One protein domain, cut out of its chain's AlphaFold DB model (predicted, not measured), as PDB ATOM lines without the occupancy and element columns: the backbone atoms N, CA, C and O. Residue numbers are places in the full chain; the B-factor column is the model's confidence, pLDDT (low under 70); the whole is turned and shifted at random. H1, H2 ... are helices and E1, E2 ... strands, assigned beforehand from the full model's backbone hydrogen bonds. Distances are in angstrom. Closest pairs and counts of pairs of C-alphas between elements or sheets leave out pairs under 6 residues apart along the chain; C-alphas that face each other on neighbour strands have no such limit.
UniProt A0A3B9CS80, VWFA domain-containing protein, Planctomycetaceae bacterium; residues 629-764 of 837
ATOM      1  N   THR A 629      -1.716 -40.240  -0.501       61.25
ATOM      2  CA  THR A 629      -2.790 -39.769  -1.385       61.25
ATOM      3  C   THR A 629      -2.444 -38.362  -1.878       61.25
ATOM      4  O   THR A 629      -2.755 -37.386  -1.205       61.25
ATOM      5  N   GLU A 630      -1.774 -38.253  -3.025       66.50
ATOM      6  CA  GLU A 630      -1.491 -36.957  -3.658       66.50
ATOM      7  C   GLU A 630      -2.787 -36.274  -4.115       66.50
ATOM      8  O   GLU A 630      -3.642 -36.901  -4.765       66.50
ATOM      9  N   ALA A 631      -2.916 -34.979  -3.812       78.81
ATOM     10  CA  ALA A 631      -4.032 -34.171  -4.291       78.81
ATOM     11  C   ALA A 631      -3.991 -34.053  -5.833       78.81
ATOM     12  O   ALA A 631      -2.911 -34.082  -6.432       78.81
ATOM     13  N   PRO A 632      -5.140 -33.896  -6.523       79.56
ATOM     14  CA  PRO A 632      -5.170 -33.752  -7.983       79.56
ATOM     15  C   PRO A 632      -4.277 -32.618  -8.516       79.56
ATOM     16  O   PRO A 632      -3.680 -32.764  -9.582       79.56
ATOM     17  N   VAL A 633      -4.146 -31.527  -7.750       81.44
ATOM     18  CA  VAL A 633      -3.266 -30.389  -8.063       81.44
ATOM     19  C   VAL A 633      -1.791 -30.794  -8.017       81.44
ATOM     20  O   VAL A 633      -1.030 -30.435  -8.908       81.44
ATOM     21  N   GLU A 634      -1.377 -31.579  -7.022       82.38
ATOM     22  CA  GLU A 634       0.017 -32.018  -6.859       82.38
ATOM     23  C   GLU A 634       0.430 -32.970  -7.985       82.38
ATOM     24  O   GLU A 634       1.485 -32.789  -8.594       82.38
ATOM     25  N   LYS A 635      -0.453 -33.904  -8.364       81.44
ATOM     26  CA  LYS A 635      -0.258 -34.755  -9.553       81.44
ATOM     27  C   LYS A 635      -0.087 -33.929 -10.819       81.44
ATOM     28  O   LYS A 635       0.761 -34.244 -11.656       81.44
ATOM     29  N   TRP A 636      -0.891 -32.879 -10.969       83.56
ATOM     30  CA  TRP A 636      -0.786 -31.962 -12.095       83.56
ATOM     31  C   TRP A 636       0.547 -31.198 -12.072       83.56
ATOM     32  O   TRP A 636       1.250 -31.206 -13.081       83.56
ATOM     33  N   LEU A 637       0.966 -30.645 -10.927       84.38
ATOM     34  CA  LEU A 637       2.270 -29.984 -10.766       84.38
ATOM     35  C   LEU A 637       3.431 -30.927 -11.118       84.38
ATOM     36  O   LEU A 637       4.324 -30.539 -11.870       84.38
ATOM     37  N   HIS A 638       3.388 -32.184 -10.667       84.75
ATOM     38  CA  HIS A 638       4.392 -33.193 -11.014       84.75
ATOM     39  C   HIS A 638       4.453 -33.486 -12.517       84.75
ATOM     40  O   HIS A 638       5.545 -33.653 -13.058       84.75
ATOM     41  N   GLN A 639       3.314 -33.502 -13.213       83.88
ATOM     42  CA  GLN A 639       3.284 -33.641 -14.674       83.88
ATOM     43  C   GLN A 639       3.812 -32.392 -15.392       83.88
ATOM     44  O   GLN A 639       4.429 -32.517 -16.452       83.88
ATOM     45  N   MET A 640       3.577 -31.196 -14.841       85.44
ATOM     46  CA  MET A 640       4.064 -29.941 -15.423       85.44
ATOM     47  C   MET A 640       5.589 -29.829 -15.364       85.44
ATOM     48  O   MET A 640       6.182 -29.274 -16.288       85.44
ATOM     49  N   LEU A 641       6.236 -30.427 -14.356       87.19
ATOM     50  CA  LEU A 641       7.699 -30.502 -14.271       87.19
ATOM     51  C   LEU A 641       8.340 -31.128 -15.522       87.19
ATOM     52  O   LEU A 641       9.446 -30.748 -15.902       87.19
ATOM     53  N   ASP A 642       7.656 -32.052 -16.199       86.75
ATOM     54  CA  ASP A 642       8.204 -32.744 -17.372       86.75
ATOM     55  C   ASP A 642       7.873 -32.033 -18.700       86.75
ATOM     56  O   ASP A 642       8.324 -32.452 -19.770       86.75
ATOM     57  N   LYS A 643       7.100 -30.937 -18.665       85.88
ATOM     58  CA  LYS A 643       6.774 -30.138 -19.853       85.88
ATOM     59  C   LYS A 643       7.902 -29.147 -20.173       85.88
ATOM     60  O   LYS A 643       8.554 -28.637 -19.260       85.88
ATOM     61  N   PRO A 644       8.153 -28.864 -21.465       84.44
ATOM     62  CA  PRO A 644       9.230 -27.971 -21.863       84.44
ATOM     63  C   PRO A 644       8.881 -26.508 -21.573       84.44
ATOM     64  O   PRO A 644       7.793 -26.044 -21.923       84.44
ATOM     65  N   VAL A 645       9.839 -25.776 -21.012       81.69
ATOM     66  CA  VAL A 645       9.838 -24.315 -20.940       81.69
ATOM     67  C   VAL A 645      10.220 -23.780 -22.323       81.69
ATOM     68  O   VAL A 645      11.227 -24.204 -22.889       81.69
ATOM     69  N   ARG A 646       9.423 -22.888 -22.923       78.56
ATOM     70  CA  ARG A 646       9.756 -22.273 -24.223       78.56
ATOM     71  C   ARG A 646       9.717 -20.760 -24.120       78.56
ATOM     72  O   ARG A 646       8.811 -20.218 -23.500       78.56
ATOM     73  N   ASN A 647      10.649 -20.104 -24.807       73.44
ATOM     74  CA  ASN A 647      10.728 -18.643 -24.916       73.44
ATOM     75  C   ASN A 647      10.968 -17.902 -23.582       73.44
ATOM     76  O   ASN A 647      10.577 -16.745 -23.464       73.44
ATOM     77  N   LEU A 648      11.613 -18.549 -22.604       76.69
ATOM     78  CA  LEU A 648      12.141 -17.896 -21.401       76.69
ATOM     79  C   LEU A 648      13.674 -17.941 -21.451       76.69
ATOM     80  O   LEU A 648      14.263 -19.025 -21.430       76.69
ATOM     81  N   ASP A 649      14.290 -16.770 -21.574       78.62
ATOM     82  CA  ASP A 649      15.739 -16.562 -21.625       78.62
ATOM     83  C   ASP A 649      16.073 -15.339 -20.766       78.62
ATOM     84  O   ASP A 649      15.453 -14.285 -20.936       78.62
ATOM     85  N   PHE A 650      17.002 -15.496 -19.824       82.75
ATOM     86  CA  PHE A 650      17.336 -14.486 -18.819       82.75
ATOM     87  C   PHE A 650      18.824 -14.122 -18.933       82.75
ATOM     88  O   PHE A 650      19.660 -14.721 -18.252       82.75
ATOM     89  N   PRO A 651      19.183 -13.183 -19.829       77.06
ATOM     90  CA  PRO A 651      20.559 -12.715 -19.962       77.06
ATOM     91  C   PRO A 651      20.925 -11.741 -18.828       77.06
ATOM     92  O   PRO A 651      20.185 -10.793 -18.557       77.06
ATOM     93  N   GLY A 652      22.099 -11.923 -18.219       80.12
ATOM     94  CA  GLY A 652      22.616 -11.121 -17.108       80.12
ATOM     95  C   GLY A 652      22.144 -11.567 -15.719       80.12
ATOM     96  O   GLY A 652      21.487 -12.595 -15.568       80.12
ATOM     97  N   SER A 653      22.491 -10.772 -14.700       82.88
ATOM     98  CA  SER A 653      22.125 -11.027 -13.301       82.88
ATOM     99  C   SER A 653      20.682 -10.605 -13.033       82.88
ATOM    100  O   SER A 653      20.359  -9.414 -13.072       82.88
ATOM    101  N   THR A 654      19.804 -11.583 -12.805       84.81
ATOM    102  CA  THR A 654      18.362 -11.379 -12.608       84.81
ATOM    103  C   THR A 654      17.933 -11.910 -11.234       84.81
ATOM    104  O   THR A 654      18.372 -12.996 -10.846       84.81
ATOM    105  N   PRO A 655      17.057 -11.206 -10.493       87.31
ATOM    106  CA  PRO A 655      16.498 -11.724  -9.247       87.31
ATOM    107  C   PRO A 655      15.739 -13.043  -9.429       87.31
ATOM    108  O   PRO A 655      14.952 -13.196 -10.370       87.31
ATOM    109  N   LEU A 656      15.909 -13.981  -8.492       86.88
ATOM    110  CA  LEU A 656      15.245 -15.288  -8.552       86.88
ATOM    111  C   LEU A 656      13.714 -15.158  -8.542       86.88
ATOM    112  O   LEU A 656      13.021 -15.898  -9.243       86.88
ATOM    113  N   LEU A 657      13.174 -14.197  -7.786       87.81
ATOM    114  CA  LEU A 657      11.732 -13.963  -7.715       87.81
ATOM    115  C   LEU A 657      11.116 -13.635  -9.087       87.81
ATOM    116  O   LEU A 657      10.038 -14.135  -9.411       87.81
ATOM    117  N   ASP A 658      11.809 -12.853  -9.918       86.06
ATOM    118  CA  ASP A 658      11.320 -12.477 -11.248       86.06
ATOM    119  C   ASP A 658      11.293 -13.677 -12.199       86.06
ATOM    120  O   ASP A 658      10.327 -13.866 -12.945       86.06
ATOM    121  N   ILE A 659      12.313 -14.535 -12.119       84.88
ATOM    122  CA  ILE A 659      12.394 -15.779 -12.892       84.88
ATOM    123  C   ILE A 659      11.242 -16.716 -12.505       84.88
ATOM    124  O   ILE A 659      10.528 -17.222 -13.375       84.88
ATOM    125  N   LEU A 660      11.015 -16.916 -11.203       88.38
ATOM    126  CA  LEU A 660       9.946 -17.782 -10.703       88.38
ATOM    127  C   LEU A 660       8.556 -17.255 -11.084       88.38
ATOM    128  O   LEU A 660       7.726 -18.032 -11.550       88.38
ATOM    129  N   ASN A 661       8.313 -15.944 -10.989       88.19
ATOM    130  CA  ASN A 661       7.039 -15.334 -11.385       88.19
ATOM    131  C   ASN A 661       6.754 -15.484 -12.888       88.19
ATOM    132  O   ASN A 661       5.610 -15.719 -13.294       88.19
ATOM    133  N   GLN A 662       7.782 -15.376 -13.735       85.69
ATOM    134  CA  GLN A 662       7.637 -15.605 -15.175       85.69
ATOM    135  C   GLN A 662       7.341 -17.072 -15.492       85.69
ATOM    136  O   GLN A 662       6.483 -17.353 -16.329       85.69
ATOM    137  N   ILE A 663       7.991 -18.005 -14.793       85.88
ATOM    138  CA  ILE A 663       7.713 -19.440 -14.906       85.88
ATOM    139  C   ILE A 663       6.281 -19.748 -14.440       85.88
ATOM    140  O   ILE A 663       5.536 -20.421 -15.155       85.88
ATOM    141  N   GLU A 664       5.861 -19.213 -13.291       87.69
ATOM    142  CA  GLU A 664       4.496 -19.344 -12.772       87.69
ATOM    143  C   GLU A 664       3.459 -18.868 -13.795       87.69
ATOM    144  O   GLU A 664       2.510 -19.590 -14.121       87.69
ATOM    145  N   THR A 665       3.685 -17.680 -14.361       84.88
ATOM    146  CA  THR A 665       2.804 -17.068 -15.360       84.88
ATOM    147  C   THR A 665       2.762 -17.889 -16.647       84.88
ATOM    148  O   THR A 665       1.679 -18.184 -17.153       84.88
ATOM    149  N   TYR A 666       3.920 -18.305 -17.165       85.56
ATOM    150  CA  TYR A 666       4.023 -19.050 -18.417       85.56
ATOM    151  C   TYR A 666       3.290 -20.395 -18.348       85.56
ATOM    152  O   TYR A 666       2.485 -20.708 -19.229       85.56
ATOM    153  N   PHE A 667       3.520 -21.187 -17.298       84.38
ATOM    154  CA  PHE A 667       2.875 -22.496 -17.157       84.38
ATOM    155  C   PHE A 667       1.392 -22.375 -16.824       84.38
ATOM    156  O   PHE A 667       0.596 -23.149 -17.355       84.38
ATOM    157  N   THR A 668       0.999 -21.384 -16.020       82.62
ATOM    158  CA  THR A 668      -0.419 -21.134 -15.739       82.62
ATOM    159  C   THR A 668      -1.175 -20.701 -16.998       82.62
ATOM    160  O   THR A 668      -2.281 -21.178 -17.223       82.62
ATOM    161  N   GLN A 669      -0.583 -19.874 -17.868       79.75
ATOM    162  CA  GLN A 669      -1.208 -19.473 -19.139       79.75
ATOM    163  C   GLN A 669      -1.205 -20.582 -20.199       79.75
ATOM    164  O   GLN A 669      -2.138 -20.673 -20.993       79.75
ATOM    165  N   THR A 670      -0.154 -21.405 -20.245       78.44
ATOM    166  CA  THR A 670       0.014 -22.421 -21.298       78.44
ATOM    167  C   THR A 670      -0.720 -23.725 -20.975       78.44
ATOM    168  O   THR A 670      -1.206 -24.393 -21.887       78.44
ATOM    169  N   TYR A 671      -0.786 -24.103 -19.695       77.88
ATOM    170  CA  TYR A 671      -1.294 -25.406 -19.247       77.88
ATOM    171  C   TYR A 671      -2.352 -25.321 -18.127       77.88
ATOM    172  O   TYR A 671      -2.916 -26.353 -17.755       77.88
ATOM    173  N   GLY A 672      -2.620 -24.127 -17.585       73.19
ATOM    174  CA  GLY A 672      -3.579 -23.890 -16.500       73.19
ATOM    175  C   GLY A 672      -4.909 -23.256 -16.941       73.19
ATOM    176  O   GLY A 672      -5.252 -23.252 -18.124       73.19
ATOM    177  N   ALA A 673      -5.662 -22.761 -15.947       62.12
ATOM    178  CA  ALA A 673      -7.038 -22.243 -16.000       62.12
ATOM    179  C   ALA A 673      -7.560 -21.798 -17.391       62.12
ATOM    180  O   ALA A 673      -7.380 -20.658 -17.818       62.12
ATOM    181  N   GLY A 674      -8.297 -22.693 -18.059       61.75
ATOM    182  CA  GLY A 674      -9.209 -22.343 -19.155       61.75
ATOM    183  C   GLY A 674      -8.600 -22.048 -20.533       61.75
ATOM    184  O   GLY A 674      -9.315 -21.497 -21.373       61.75
ATOM    185  N   VAL A 675      -7.343 -22.422 -20.819       54.06
ATOM    186  CA  VAL A 675      -6.725 -22.211 -22.149       54.06
ATOM    187  C   VAL A 675      -6.152 -23.515 -22.744       54.06
ATOM    188  O   VAL A 675      -5.277 -24.150 -22.167       54.06
ATOM    189  N   GLY A 676      -6.631 -23.907 -23.937       53.50
ATOM    190  CA  GLY A 676      -6.117 -25.034 -24.747       53.50
ATOM    191  C   GLY A 676      -6.790 -26.405 -24.525       53.50
ATOM    192  O   GLY A 676      -7.455 -26.641 -23.525       53.50
ATOM    193  N   ALA A 677      -6.597 -27.351 -25.462       52.84
ATOM    194  CA  ALA A 677      -7.221 -28.693 -25.471       52.84
ATOM    195  C   ALA A 677      -6.747 -29.654 -24.350       52.84
ATOM    196  O   ALA A 677      -7.102 -30.833 -24.341       52.84
ATOM    197  N   SER A 678      -5.919 -29.178 -23.420       56.22
ATOM    198  CA  SER A 678      -5.420 -29.932 -22.260       56.22
ATOM    199  C   SER A 678      -5.412 -29.097 -20.970       56.22
ATOM    200  O   SER A 678      -4.767 -29.502 -20.006       56.22
ATOM    201  N   GLY A 679      -6.086 -27.939 -20.950       57.59
ATOM    202  CA  GLY A 679      -6.161 -27.075 -19.771       57.59
ATOM    203  C   GLY A 679      -7.005 -27.693 -18.652       57.59
ATOM    204  O   GLY A 679      -8.077 -28.245 -18.903       57.59
ATOM    205  N   THR A 680      -6.517 -27.596 -17.418       61.34
ATOM    206  CA  THR A 680      -7.241 -27.948 -16.183       61.34
ATOM    207  C   THR A 680      -7.591 -26.680 -15.396       61.34
ATOM    208  O   THR A 680      -6.937 -25.660 -15.592       61.34
ATOM    209  N   ASP A 681      -8.534 -26.737 -14.448       68.81
ATOM    210  CA  ASP A 681      -8.867 -25.606 -13.548       68.81
ATOM    211  C   ASP A 681      -7.738 -25.236 -12.556       68.81
ATOM    212  O   ASP A 681      -7.881 -24.329 -11.736       68.81
ATOM    213  N   PHE A 682      -6.597 -25.927 -12.617       79.38
ATOM    214  CA  PHE A 682      -5.448 -25.704 -11.746       79.38
ATOM    215  C   PHE A 682      -4.529 -24.594 -12.269       79.38
ATOM    216  O   PHE A 682      -4.380 -24.380 -13.475       79.38
ATOM    217  N   LYS A 683      -3.892 -23.887 -11.335       82.00
ATOM    218  CA  LYS A 683      -2.859 -22.880 -11.596       82.00
ATOM    219  C   LYS A 683      -1.558 -23.323 -10.940       82.00
ATOM    220  O   LYS A 683      -1.590 -23.895  -9.852       82.00
ATOM    221  N   MET A 684      -0.422 -23.036 -11.568       84.25
ATOM    222  CA  MET A 684       0.851 -23.206 -10.877       84.25
ATOM    223  C   MET A 684       0.979 -22.061  -9.879       84.25
ATOM    224  O   MET A 684       0.714 -20.920 -10.234       84.25
ATOM    225  N   THR A 685       1.291 -22.369  -8.625       86.06
ATOM    226  CA  THR A 685       1.545 -21.365  -7.586       86.06
ATOM    227  C   THR A 685       2.887 -21.700  -6.959       86.06
ATOM    228  O   THR A 685       3.035 -22.780  -6.376       86.06
ATOM    229  N   ILE A 686       3.863 -20.810  -7.119       87.62
ATOM    230  CA  ILE A 686       5.185 -20.941  -6.518       87.62
ATOM    231  C   ILE A 686       5.186 -20.118  -5.230       87.62
ATOM    232  O   ILE A 686       4.939 -18.916  -5.229       87.62
ATOM    233  N   TYR A 687       5.432 -20.781  -4.104       87.19
ATOM    234  CA  TYR A 687       5.358 -20.168  -2.784       87.19
ATOM    235  C   TYR A 687       6.727 -20.207  -2.090       87.19
ATOM    236  O   TYR A 687       7.243 -21.291  -1.832       87.19
ATOM    237  N   PRO A 688       7.347 -19.068  -1.744       86.69
ATOM    238  CA  PRO A 688       8.560 -19.073  -0.932       86.69
ATOM    239  C   PRO A 688       8.229 -19.531   0.491       86.69
ATOM    240  O   PRO A 688       7.350 -18.945   1.127       86.69
ATOM    241  N   ASP A 689       8.940 -20.525   1.027       87.00
ATOM    242  CA  ASP A 689       8.826 -20.917   2.435       87.00
ATOM    243  C   ASP A 689       9.506 -19.868   3.327       87.00
ATOM    244  O   ASP A 689      10.619 -20.050   3.815       87.00
ATOM    245  N   ARG A 690       8.848 -18.712   3.487       83.94
ATOM    246  CA  ARG A 690       9.414 -17.523   4.146       83.94
ATOM    247  C   ARG A 690       9.939 -17.816   5.548       83.94
ATOM    248  O   ARG A 690      10.925 -17.216   5.947       83.94
ATOM    249  N   ALA A 691       9.294 -18.727   6.281       84.44
ATOM    250  CA  ALA A 691       9.720 -19.089   7.627       84.44
ATOM    251  C   ALA A 691      11.093 -19.777   7.621       84.44
ATOM    252  O   ALA A 691      11.945 -19.439   8.437       84.44
ATOM    253  N   GLU A 692      11.321 -20.707   6.691       85.81
ATOM    254  CA  GLU A 692      12.604 -21.402   6.550       85.81
ATOM    255  C   GLU A 692      13.665 -20.506   5.896       85.81
ATOM    256  O   GLU A 692      14.808 -20.467   6.344       85.81
ATOM    257  N   LEU A 693      13.293 -19.738   4.871       84.81
ATOM    258  CA  LEU A 693      14.217 -18.846   4.162       84.81
ATOM    259  C   LEU A 693      14.787 -17.759   5.092       84.81
ATOM    260  O   LEU A 693      15.999 -17.552   5.113       84.81
ATOM    261  N   GLN A 694      13.954 -17.154   5.946       84.75
ATOM    262  CA  GLN A 694      14.393 -16.136   6.912       84.75
ATOM    263  C   GLN A 694      15.343 -16.693   7.978       84.75
ATOM    264  O   GLN A 694      16.285 -16.009   8.376       84.75
ATOM    265  N   LEU A 695      15.136 -17.937   8.429       83.06
ATOM    266  CA  LEU A 695      16.051 -18.601   9.368       83.06
ATOM    267  C   LEU A 695      17.451 -18.797   8.775       83.06
ATOM    268  O   LEU A 695      18.431 -18.803   9.517       83.06
ATOM    269  N   ASN A 696      17.534 -18.920   7.451       81.50
ATOM    270  CA  ASN A 696      18.770 -19.132   6.705       81.50
ATOM    271  C   ASN A 696      19.318 -17.835   6.072       81.50
ATOM    272  O   ASN A 696      20.168 -17.889   5.190       81.50
ATOM    273  N   GLY A 697      18.858 -16.663   6.534       77.44
ATOM    274  CA  GLY A 697      19.407 -15.361   6.139       77.44
ATOM    275  C   GLY A 697      18.887 -14.797   4.814       77.44
ATOM    276  O   GLY A 697      19.496 -13.869   4.292       77.44
ATOM    277  N   ILE A 698      17.784 -15.334   4.280       83.06
ATOM    278  CA  ILE A 698      17.112 -14.853   3.064       83.06
ATOM    279  C   ILE A 698      15.796 -14.180   3.475       83.06
ATOM    280  O   ILE A 698      14.824 -14.857   3.824       83.06
ATOM    281  N   GLU A 699      15.751 -12.848   3.455       79.19
ATOM    282  CA  GLU A 699      14.549 -12.072   3.782       79.19
ATOM    283  C   GLU A 699      13.636 -11.905   2.560       79.19
ATOM    284  O   GLU A 699      12.410 -12.025   2.694       79.19
ATOM    285  N   ASP A 700      14.218 -11.692   1.373       79.31
ATOM    286  CA  ASP A 700      13.500 -11.573   0.103       79.31
ATOM    287  C   ASP A 700      14.264 -12.219  -1.070       79.31
ATOM    288  O   ASP A 700      15.402 -11.874  -1.385       79.31
ATOM    289  N   LEU A 701      13.590 -13.118  -1.799       80.62
ATOM    290  CA  LEU A 701      14.122 -13.744  -3.020       80.62
ATOM    291  C   LEU A 701      14.318 -12.743  -4.175       80.62
ATOM    292  O   LEU A 701      14.915 -13.100  -5.190       80.62
ATOM    293  N   GLY A 702      13.771 -11.529  -4.063       78.19
ATOM    294  CA  GLY A 702      13.957 -10.445  -5.029       78.19
ATOM    295  C   GLY A 702      15.259  -9.651  -4.864       78.19
ATOM    296  O   GLY A 702      15.688  -9.003  -5.817       78.19
ATOM    297  N   THR A 703      15.895  -9.684  -3.691       76.81
ATOM    298  CA  THR A 703      17.131  -8.923  -3.416       76.81
ATOM    299  C   THR A 703      18.299  -9.802  -3.013       76.81
ATOM    300  O   THR A 703      19.434  -9.494  -3.364       76.81
ATOM    301  N   ASP A 704      18.023 -10.894  -2.301       78.62
ATOM    302  CA  ASP A 704      19.056 -11.687  -1.632       78.62
ATOM    303  C   ASP A 704      19.532 -12.863  -2.490       78.62
ATOM    304  O   ASP A 704      20.481 -13.557  -2.124       78.62
ATOM    305  N   VAL A 705      18.855 -13.112  -3.620       81.94
ATOM    306  CA  VAL A 705      19.163 -14.218  -4.528       81.94
ATOM    307  C   VAL A 705      19.164 -13.757  -5.982       81.94
ATOM    308  O   VAL A 705      18.131 -13.347  -6.520       81.94
ATOM    309  N   THR A 706      20.317 -13.883  -6.634       83.44
ATOM    310  CA  THR A 706      20.516 -13.528  -8.045       83.44
ATOM    311  C   THR A 706      20.978 -14.732  -8.855       83.44
ATOM    312  O   THR A 706      21.772 -15.542  -8.385       83.44
ATOM    313  N   ILE A 707      20.469 -14.845 -10.080       82.25
ATOM    314  CA  ILE A 707      20.808 -15.902 -11.037       82.25
ATOM    315  C   ILE A 707      21.413 -15.240 -12.272       82.25
ATOM    316  O   ILE A 707      20.832 -14.292 -12.807       82.25
ATOM    317  N   ASP A 708      22.552 -15.752 -12.729       82.69
ATOM    318  CA  ASP A 708      23.319 -15.182 -13.831       82.69
ATOM    319  C   ASP A 708      23.183 -16.034 -15.104       82.69
ATOM    320  O   ASP A 708      23.325 -17.262 -15.074       82.69
ATOM    321  N   ASP A 709      22.934 -15.363 -16.234       78.38
ATOM    322  CA  ASP A 709      23.055 -15.889 -17.605       78.38
ATOM    323  C   ASP A 709      22.429 -17.285 -17.822       78.38
ATOM    324  O   ASP A 709      23.112 -18.253 -18.177       78.38
ATOM    325  N   ILE A 710      21.105 -17.401 -17.646       80.94
ATOM    326  CA  ILE A 710      20.398 -18.688 -17.735       80.94
ATOM    327  C   ILE A 710      19.439 -18.783 -18.935       80.94
ATOM    328  O   ILE A 710      18.452 -18.055 -19.052       80.94
ATOM    329  N   ASN A 711      19.701 -19.765 -19.809       80.44
ATOM    330  CA  ASN A 711      18.848 -20.087 -20.954       80.44
ATOM    331  C   ASN A 711      18.039 -21.365 -20.700       80.44
ATOM    332  O   ASN A 711      18.578 -22.474 -20.630       80.44
ATOM    333  N   LEU A 712      16.720 -21.210 -20.595       79.38
ATOM    334  CA  LEU A 712      15.800 -22.293 -20.245       79.38
ATOM    335  C   LEU A 712      15.036 -22.843 -21.457       79.38
ATOM    336  O   LEU A 712      14.176 -23.713 -21.310       79.38
ATOM    337  N   ASN A 713      15.336 -22.366 -22.667       79.81
ATOM    338  CA  ASN A 713      14.534 -22.665 -23.843       79.81
ATOM    339  C   ASN A 713      14.656 -24.137 -24.275       79.81
ATOM    340  O   ASN A 713      15.738 -24.650 -24.554       79.81
ATOM    341  N   GLY A 714      13.516 -24.820 -24.371       76.44
ATOM    342  CA  GLY A 714      13.410 -26.209 -24.813       76.44
ATOM    343  C   GLY A 714      13.717 -27.258 -23.740       76.44
ATOM    344  O   GLY A 714      13.554 -28.447 -24.016       76.44
ATOM    345  N   GLN A 715      14.110 -26.853 -22.528       84.44
ATOM    346  CA  GLN A 715      14.380 -27.768 -21.413       84.44
ATOM    347  C   GLN A 715      13.100 -28.082 -20.625       84.44
ATOM    348  O   GLN A 715      12.186 -27.263 -20.577       84.44
ATOM    349  N   SER A 716      13.010 -29.263 -19.998       88.00
ATOM    350  CA  SER A 716      11.894 -29.564 -19.082       88.00
ATOM    351  C   SER A 716      11.926 -28.626 -17.871       88.00
ATOM    352  O   SER A 716      13.016 -28.263 -17.427       88.00
ATOM    353  N   LEU A 717      10.770 -28.253 -17.310       88.69
ATOM    354  CA  LEU A 717      10.710 -27.400 -16.115       88.69
ATOM    355  C   LEU A 717      11.531 -27.976 -14.951       88.69
ATOM    356  O   LEU A 717      12.205 -27.237 -14.242       88.69
ATOM    357  N   ARG A 718      11.554 -29.302 -14.800       89.31
ATOM    358  CA  ARG A 718      12.383 -30.013 -13.822       89.31
ATOM    359  C   ARG A 718      13.866 -29.697 -13.997       89.31
ATOM    360  O   ARG A 718      14.559 -29.426 -13.021       89.31
ATOM    361  N   THR A 719      14.352 -29.755 -15.235       88.00
ATOM    362  CA  THR A 719      15.745 -29.436 -15.567       88.00
ATOM    363  C   THR A 719      16.011 -27.945 -15.394       88.00
ATOM    364  O   THR A 719      17.034 -27.583 -14.830       88.00
ATOM    365  N   ALA A 720      15.071 -27.096 -15.813       85.81
ATOM    366  CA  ALA A 720      15.172 -25.651 -15.674       85.81
ATOM    367  C   ALA A 720      15.306 -25.222 -14.204       85.81
ATOM    368  O   ALA A 720      16.255 -24.529 -13.859       85.81
ATOM    369  N   LEU A 721      14.421 -25.705 -13.324       88.44
ATOM    370  CA  LEU A 721      14.490 -25.450 -11.882       88.44
ATOM    371  C   LEU A 721      15.787 -25.984 -11.271       88.44
ATOM    372  O   LEU A 721      16.378 -25.320 -10.431       88.44
ATOM    373  N   LYS A 722      16.265 -27.152 -11.717       87.44
ATOM    374  CA  LYS A 722      17.550 -27.685 -11.256       87.44
ATOM    375  C   LYS A 722      18.710 -26.743 -11.600       87.44
ATOM    376  O   LYS A 722      19.515 -26.469 -10.724       87.44
ATOM    377  N   LEU A 723      18.777 -26.247 -12.836       85.56
ATOM    378  CA  LEU A 723      19.831 -25.320 -13.265       85.56
ATOM    379  C   LEU A 723      19.760 -23.980 -12.526       85.56
ATOM    380  O   LEU A 723      20.795 -23.418 -12.189       85.56
ATOM    381  N   ILE A 724      18.547 -23.491 -12.249       86.12
ATOM    382  CA  ILE A 724      18.332 -22.294 -11.426       86.12
ATOM    383  C   ILE A 724      18.891 -22.521 -10.014       86.12
ATOM    384  O   ILE A 724      19.675 -21.718  -9.520       86.12
ATOM    385  N   PHE A 725      18.519 -23.625  -9.365       88.50
ATOM    386  CA  PHE A 725      18.919 -23.897  -7.984       88.50
ATOM    387  C   PHE A 725      20.394 -24.291  -7.831       88.50
ATOM    388  O   PHE A 725      20.991 -23.968  -6.810       88.50
ATOM    389  N   GLU A 726      21.024 -24.885  -8.844       86.81
ATOM    390  CA  GLU A 726      22.469 -25.168  -8.844       86.81
ATOM    391  C   GLU A 726      23.302 -23.881  -8.701       86.81
ATOM    392  O   GLU A 726      24.311 -23.868  -8.002       86.81
ATOM    393  N   GLN A 727      22.841 -22.756  -9.262       83.12
ATOM    394  CA  GLN A 727      23.512 -21.465  -9.068       83.12
ATOM    395  C   GLN A 727      23.352 -20.900  -7.648       83.12
ATOM    396  O   GLN A 727      24.172 -20.083  -7.236       83.12
ATOM    397  N   THR A 728      22.344 -21.346  -6.889       83.25
ATOM    398  CA  THR A 728      22.138 -20.941  -5.485       83.25
ATOM    399  C   THR A 728      23.039 -21.691  -4.502       83.25
ATOM    400  O   THR A 728      23.078 -21.336  -3.331       83.25
ATOM    401  N   GLU A 729      23.790 -22.705  -4.952       80.31
ATOM    402  CA  GLU A 729      24.797 -23.380  -4.116       80.31
ATOM    403  C   GLU A 729      26.049 -22.518  -3.879       80.31
ATOM    404  O   GLU A 729      26.832 -22.802  -2.976       80.31
ATOM    405  N   SER A 730      26.257 -21.477  -4.689       76.50
ATOM    406  CA  SER A 730      27.362 -20.534  -4.521       76.50
ATOM    407  C   SER A 730      26.991 -19.432  -3.526       76.50
ATOM    408  O   SER A 730      26.042 -18.687  -3.772       76.50
ATOM    409  N   ASP A 731      27.812 -19.244  -2.484       73.69
ATOM    410  CA  ASP A 731      27.663 -18.180  -1.469       73.69
ATOM    411  C   ASP A 731      27.606 -16.755  -2.065       73.69
ATOM    412  O   ASP A 731      27.207 -15.806  -1.392       73.69
ATOM    413  N   GLN A 732      28.040 -16.573  -3.320       73.81
ATOM    414  CA  GLN A 732      27.957 -15.286  -4.025       73.81
ATOM    415  C   GLN A 732      26.537 -14.952  -4.499       73.81
ATOM    416  O   GLN A 732      26.205 -13.776  -4.612       73.81
ATOM    417  N   ASN A 733      25.725 -15.976  -4.763       74.88
ATOM    418  CA  ASN A 733      24.423 -15.856  -5.417       74.88
ATOM    419  C   ASN A 733      23.259 -16.117  -4.461       74.88
ATOM    420  O   ASN A 733      22.151 -15.655  -4.721       74.88
ATOM    421  N   SER A 734      23.482 -16.860  -3.372       82.56
ATOM    422  CA  SER A 734      22.500 -17.053  -2.306       82.56
ATOM    423  C   SER A 734      23.181 -17.367  -0.965       82.56
ATOM    424  O   SER A 734      24.180 -18.083  -0.954       82.56
ATOM    425  N   PRO A 735      22.629 -16.910   0.175       78.94
ATOM    426  CA  PRO A 735      23.085 -17.306   1.511       78.94
ATOM    427  C   PRO A 735      22.933 -18.803   1.830       78.94
ATOM    428  O   PRO A 735      23.593 -19.300   2.741       78.94
ATOM    429  N   ALA A 736      22.040 -19.518   1.133       83.94
ATOM    430  CA  ALA A 736      21.785 -20.937   1.360       83.94
ATOM    431  C   ALA A 736      21.328 -21.644   0.070       83.94
ATOM    432  O   ALA A 736      20.579 -21.057  -0.712       83.94
ATOM    433  N   PRO A 737      21.682 -22.929  -0.129       86.38
ATOM    434  CA  PRO A 737      21.254 -23.680  -1.302       86.38
ATOM    435  C   PRO A 737      19.747 -23.948  -1.260       86.38
ATOM    436  O   PRO A 737      19.208 -24.502  -0.288       86.38
ATOM    437  N   LEU A 738      19.065 -23.588  -2.345       88.44
ATOM    438  CA  LEU A 738      17.617 -23.703  -2.474       88.44
ATOM    439  C   LEU A 738      17.211 -24.931  -3.288       88.44
ATOM    440  O   LEU A 738      17.959 -25.470  -4.095       88.44
ATOM    441  N   THR A 739      15.990 -25.394  -3.065       89.44
ATOM    442  CA  THR A 739      15.327 -26.425  -3.861       89.44
ATOM    443  C   THR A 739      13.814 -26.233  -3.780       89.44
ATOM    444  O   THR A 739      13.318 -25.338  -3.091       89.44
ATOM    445  N   TYR A 740      13.055 -27.071  -4.477       89.25
ATOM    446  CA  TYR A 740      11.600 -27.042  -4.429       89.25
ATOM    447  C   TYR A 740      11.024 -28.344  -3.872       89.25
ATOM    448  O   TYR A 740      11.541 -29.434  -4.117       89.25
ATOM    449  N   ILE A 741       9.906 -28.225  -3.162       88.50
ATOM    450  CA  ILE A 741       9.051 -29.342  -2.756       88.50
ATOM    451  C   ILE A 741       7.612 -29.039  -3.182       88.50
ATOM    452  O   ILE A 741       7.160 -27.901  -3.082       88.50
ATOM    453  N   ILE A 742       6.879 -30.034  -3.682       86.75
ATOM    454  CA  ILE A 742       5.450 -29.886  -3.999       86.75
ATOM    455  C   ILE A 742       4.671 -30.431  -2.807       86.75
ATOM    456  O   ILE A 742       4.723 -31.629  -2.539       86.75
ATOM    457  N   GLN A 743       4.032 -29.535  -2.058       81.94
ATOM    458  CA  GLN A 743       3.241 -29.855  -0.869       81.94
ATOM    459  C   GLN A 743       2.171 -28.785  -0.661       81.94
ATOM    460  O   GLN A 743       2.421 -27.606  -0.913       81.94
ATOM    461  N   ASP A 744       1.019 -29.185  -0.126       82.62
ATOM    462  CA  ASP A 744      -0.119 -28.298   0.143       82.62
ATOM    463  C   ASP A 744      -0.614 -27.603  -1.139       82.62
ATOM    464  O   ASP A 744      -0.908 -26.410  -1.139       82.62
ATOM    465  N   GLU A 745      -0.659 -28.356  -2.248       85.31
ATOM    466  CA  GLU A 745      -1.116 -27.896  -3.574       85.31
ATOM    467  C   GLU A 745      -0.282 -26.760  -4.205       85.31
ATOM    468  O   GLU A 745      -0.649 -26.223  -5.253       85.31
ATOM    469  N   VAL A 746       0.867 -26.415  -3.614       87.12
ATOM    470  CA  VAL A 746       1.779 -25.372  -4.102       87.12
ATOM    471  C   VAL A 746       3.201 -25.907  -4.280       87.12
ATOM    472  O   VAL A 746       3.622 -26.870  -3.635       87.12
ATOM    473  N   MET A 747       3.969 -25.271  -5.164       89.56
ATOM    474  CA  MET A 747       5.402 -25.526  -5.299       89.56
ATOM    475  C   MET A 747       6.149 -24.632  -4.312       89.56
ATOM    476  O   MET A 747       6.322 -23.440  -4.561       89.56
ATOM    477  N   LYS A 748       6.570 -25.191  -3.176       89.31
ATOM    478  CA  LYS A 748       7.298 -24.440  -2.153       89.31
ATOM    479  C   LYS A 748       8.781 -24.372  -2.478       89.31
ATOM    480  O   LYS A 748       9.399 -25.415  -2.680       89.31
ATOM    481  N   ILE A 749       9.352 -23.171  -2.479       89.50
ATOM    482  CA  ILE A 749      10.805 -22.973  -2.552       89.50
ATOM    483  C   ILE A 749      11.351 -22.943  -1.129       89.50
ATOM    484  O   ILE A 749      10.929 -22.116  -0.325       89.50
ATOM    485  N   THR A 750      12.246 -23.872  -0.813       89.56
ATOM    486  CA  THR A 750      12.782 -24.103   0.534       89.56
ATOM    487  C   THR A 750      14.269 -24.462   0.449       89.56
ATOM    488  O   THR A 750      14.817 -24.587  -0.646       89.56
ATOM    489  N   THR A 751      14.949 -24.626   1.579       88.25
ATOM    490  CA  THR A 751      16.364 -25.021   1.597       88.25
ATOM    491  C   THR A 751      16.534 -26.519   1.328       88.25
ATOM    492  O   THR A 751      15.655 -27.339   1.621       88.25
ATOM    493  N   VAL A 752      17.692 -26.912   0.786       85.94
ATOM    494  CA  VAL A 752      18.021 -28.333   0.547       85.94
ATOM    495  C   VAL A 752      17.972 -29.154   1.844       85.94
ATOM    496  O   VAL A 752      17.525 -30.304   1.839       85.94
ATOM    497  N   GLU A 753      18.372 -28.562   2.971       84.56
ATOM    498  CA  GLU A 753      18.335 -29.212   4.284       84.56
ATOM    499  C   GLU A 753      16.898 -29.552   4.712       84.56
ATOM    500  O   GLU A 753      16.611 -30.691   5.098       84.56
ATOM    501  N   LYS A 754      15.957 -28.611   4.555       84.94
ATOM    502  CA  LYS A 754      14.546 -28.834   4.885       84.94
ATOM    503  C   LYS A 754      13.897 -29.880   3.983       84.94
ATOM    504  O   LYS A 754      13.150 -30.740   4.468       84.94
ATOM    505  N   ALA A 755      14.187 -29.841   2.686       82.00
ATOM    506  CA  ALA A 755      13.647 -30.793   1.718       82.00
ATOM    507  C   ALA A 755      14.081 -32.241   2.010       82.00
ATOM    508  O   ALA A 755      13.277 -33.157   1.864       82.00
ATOM    509  N   ASN A 756      15.307 -32.439   2.503       83.25
ATOM    510  CA  ASN A 756      15.850 -33.756   2.846       83.25
ATOM    511  C   ASN A 756      15.499 -34.234   4.268       83.25
ATOM    512  O   ASN A 756      15.912 -35.322   4.676       83.25
ATOM    513  N   SER A 757      14.746 -33.444   5.038       81.19
ATOM    514  CA  SER A 757      14.334 -33.825   6.390       81.19
ATOM    515  C   SER A 757      13.413 -35.053   6.393       81.19
ATOM    516  O   SER A 757      12.649 -35.295   5.458       81.19
ATOM    517  N   VAL A 758      13.438 -35.823   7.489       73.06
ATOM    518  CA  VAL A 758      12.664 -37.074   7.640       73.06
ATOM    519  C   VAL A 758      11.161 -36.875   7.397       73.06
ATOM    520  O   VAL A 758      10.500 -37.782   6.900       73.06
ATOM    521  N   ALA A 759      10.623 -35.686   7.688       70.81
ATOM    522  CA  ALA A 759       9.217 -35.350   7.459       70.81
ATOM    523  C   ALA A 759       8.817 -35.337   5.968       70.81
ATOM    524  O   ALA A 759       7.642 -35.527   5.649       70.81
ATOM    525  N   ASN A 760       9.785 -35.141   5.068       72.38
ATOM    526  CA  ASN A 760       9.580 -34.999   3.628       72.38
ATOM    527  C   ASN A 760      10.029 -36.233   2.821       72.38
ATOM    528  O   ASN A 760       9.841 -36.271   1.606       72.38
ATOM    529  N   LEU A 761      10.579 -37.265   3.476       71.94
ATOM    530  CA  LEU A 761      10.952 -38.520   2.819       71.94
ATOM    531  C   LEU A 761       9.712 -39.360   2.473       71.94
ATOM    532  O   LEU A 761       8.821 -39.572   3.296       71.94
ATOM    533  N   VAL A 762       9.680 -39.886   1.248       66.19
ATOM    534  CA  VAL A 762       8.569 -40.684   0.708       66.19
ATOM    535  C   VAL A 762       8.926 -42.173   0.694       66.19
ATOM    536  O   VAL A 762       9.978 -42.564   0.189       66.19
ATOM    537  N   THR A 763       8.032 -43.028   1.206       68.19
ATOM    538  CA  THR A 763       8.200 -44.494   1.176       68.19
ATOM    539  C   THR A 763       7.556 -45.080  -0.079       68.19
ATOM    540  O   THR A 763       6.338 -45.034  -0.227       68.19
ATOM    541  N   ARG A 764       8.358 -45.681  -0.966       67.12
ATOM    542  CA  ARG A 764       7.864 -46.384  -2.165       67.12
ATOM    543  C   ARG A 764       7.695 -47.876  -1.890       67.12
ATOM    544  O   ARG A 764       8.620 -48.507  -1.381       67.12
TER     545      ARG A 764
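This is residues 629 to 764 of the 837 residues of the protein "VWFA domain-containing protein" of Planctomycetaceae bacterium (UniProt A0A3B9CS80). Two helices, H2 and H4, run nearly opposite ways as a layer between two small sheets: the three strands E2, E5 and E4 on one side and the two-stranded ribbon of E1 and E3 on the other. The short helices H1, H3 and H5 pack at the three-stranded sheet, and residues 672 to 685 make a long loop between H2 and E2. The printed part has 136 residues with five named helices and five named strands, in the order H1 E1 H2 E2 H3 E3 H4 E4 E5 H5. The larger sheet, in the order E2 E5 E4, is mixed, the ribbon is antiparallel, and the class is mixed, helices and strands. The whole is compact, with a radius of gyration of the C-alphas of 14.8 A and spans of 43 by 38 by 24 A.

H1, residues 632 to 640, begins at C-alpha 632, (-5.170, -33.752, -7.983). E1 is residues 649 to 655. H2, residues 656 to 671, is 22.1 A long. E2 is residues 686 to 688, H3 residues 690 to 695 and E3 residues 706 to 711. H4, residues 717 to 729, is 18.9 A long and begins at (10.710, -27.400, -16.115). E4, residues 738 to 743, and E5, residues 746 to 751, each measure 15.7 A. H5, residues 752 to 755, ends at C-alpha 755, (13.647, -30.793, 1.718).

E4 and E5 form a hairpin, antiparallel at 146 degrees, with N 741 and O 748 2.9 A apart. E2 is parallel to E5 at 35 degrees, with N 687 and O 747 2.8 A apart. H5 is on this sheet, over E4, at a height over the sheet of 6.9 A, on a local plane only just fitted, to 6 C-alphas. H1, H2, H3 and H4 only graze the sheet; the closest C-alphas of H4 and E4, Phe 725 and Leu 738, are 5.7 A apart. H2 and H4 are near each other, with 11 pairs of C-alphas within 10 A. The closest C-alphas of H4 and E3, Gln 727 and Ile 707, are 6.5 A apart. E1 and E3 are antiparallel at 176 degrees, with N 654 and O 707 2.9 A apart. In H1 and H2 every O i to N i+4 pair is within hydrogen-bond range, against 1 of 2 in H3 and 6 of 9 in H4; H5 is too short for such a pair.

The farthest C-alphas, those of Ala 677 and Asp 731, are 43.6 A apart. The printed part has no cut, and the link from H2 to E2, 14 residues, is long. The mean pLDDT of the printed part is 80.8; residues 629 to 630, 673 to 681 and 762 to 764 are under 70.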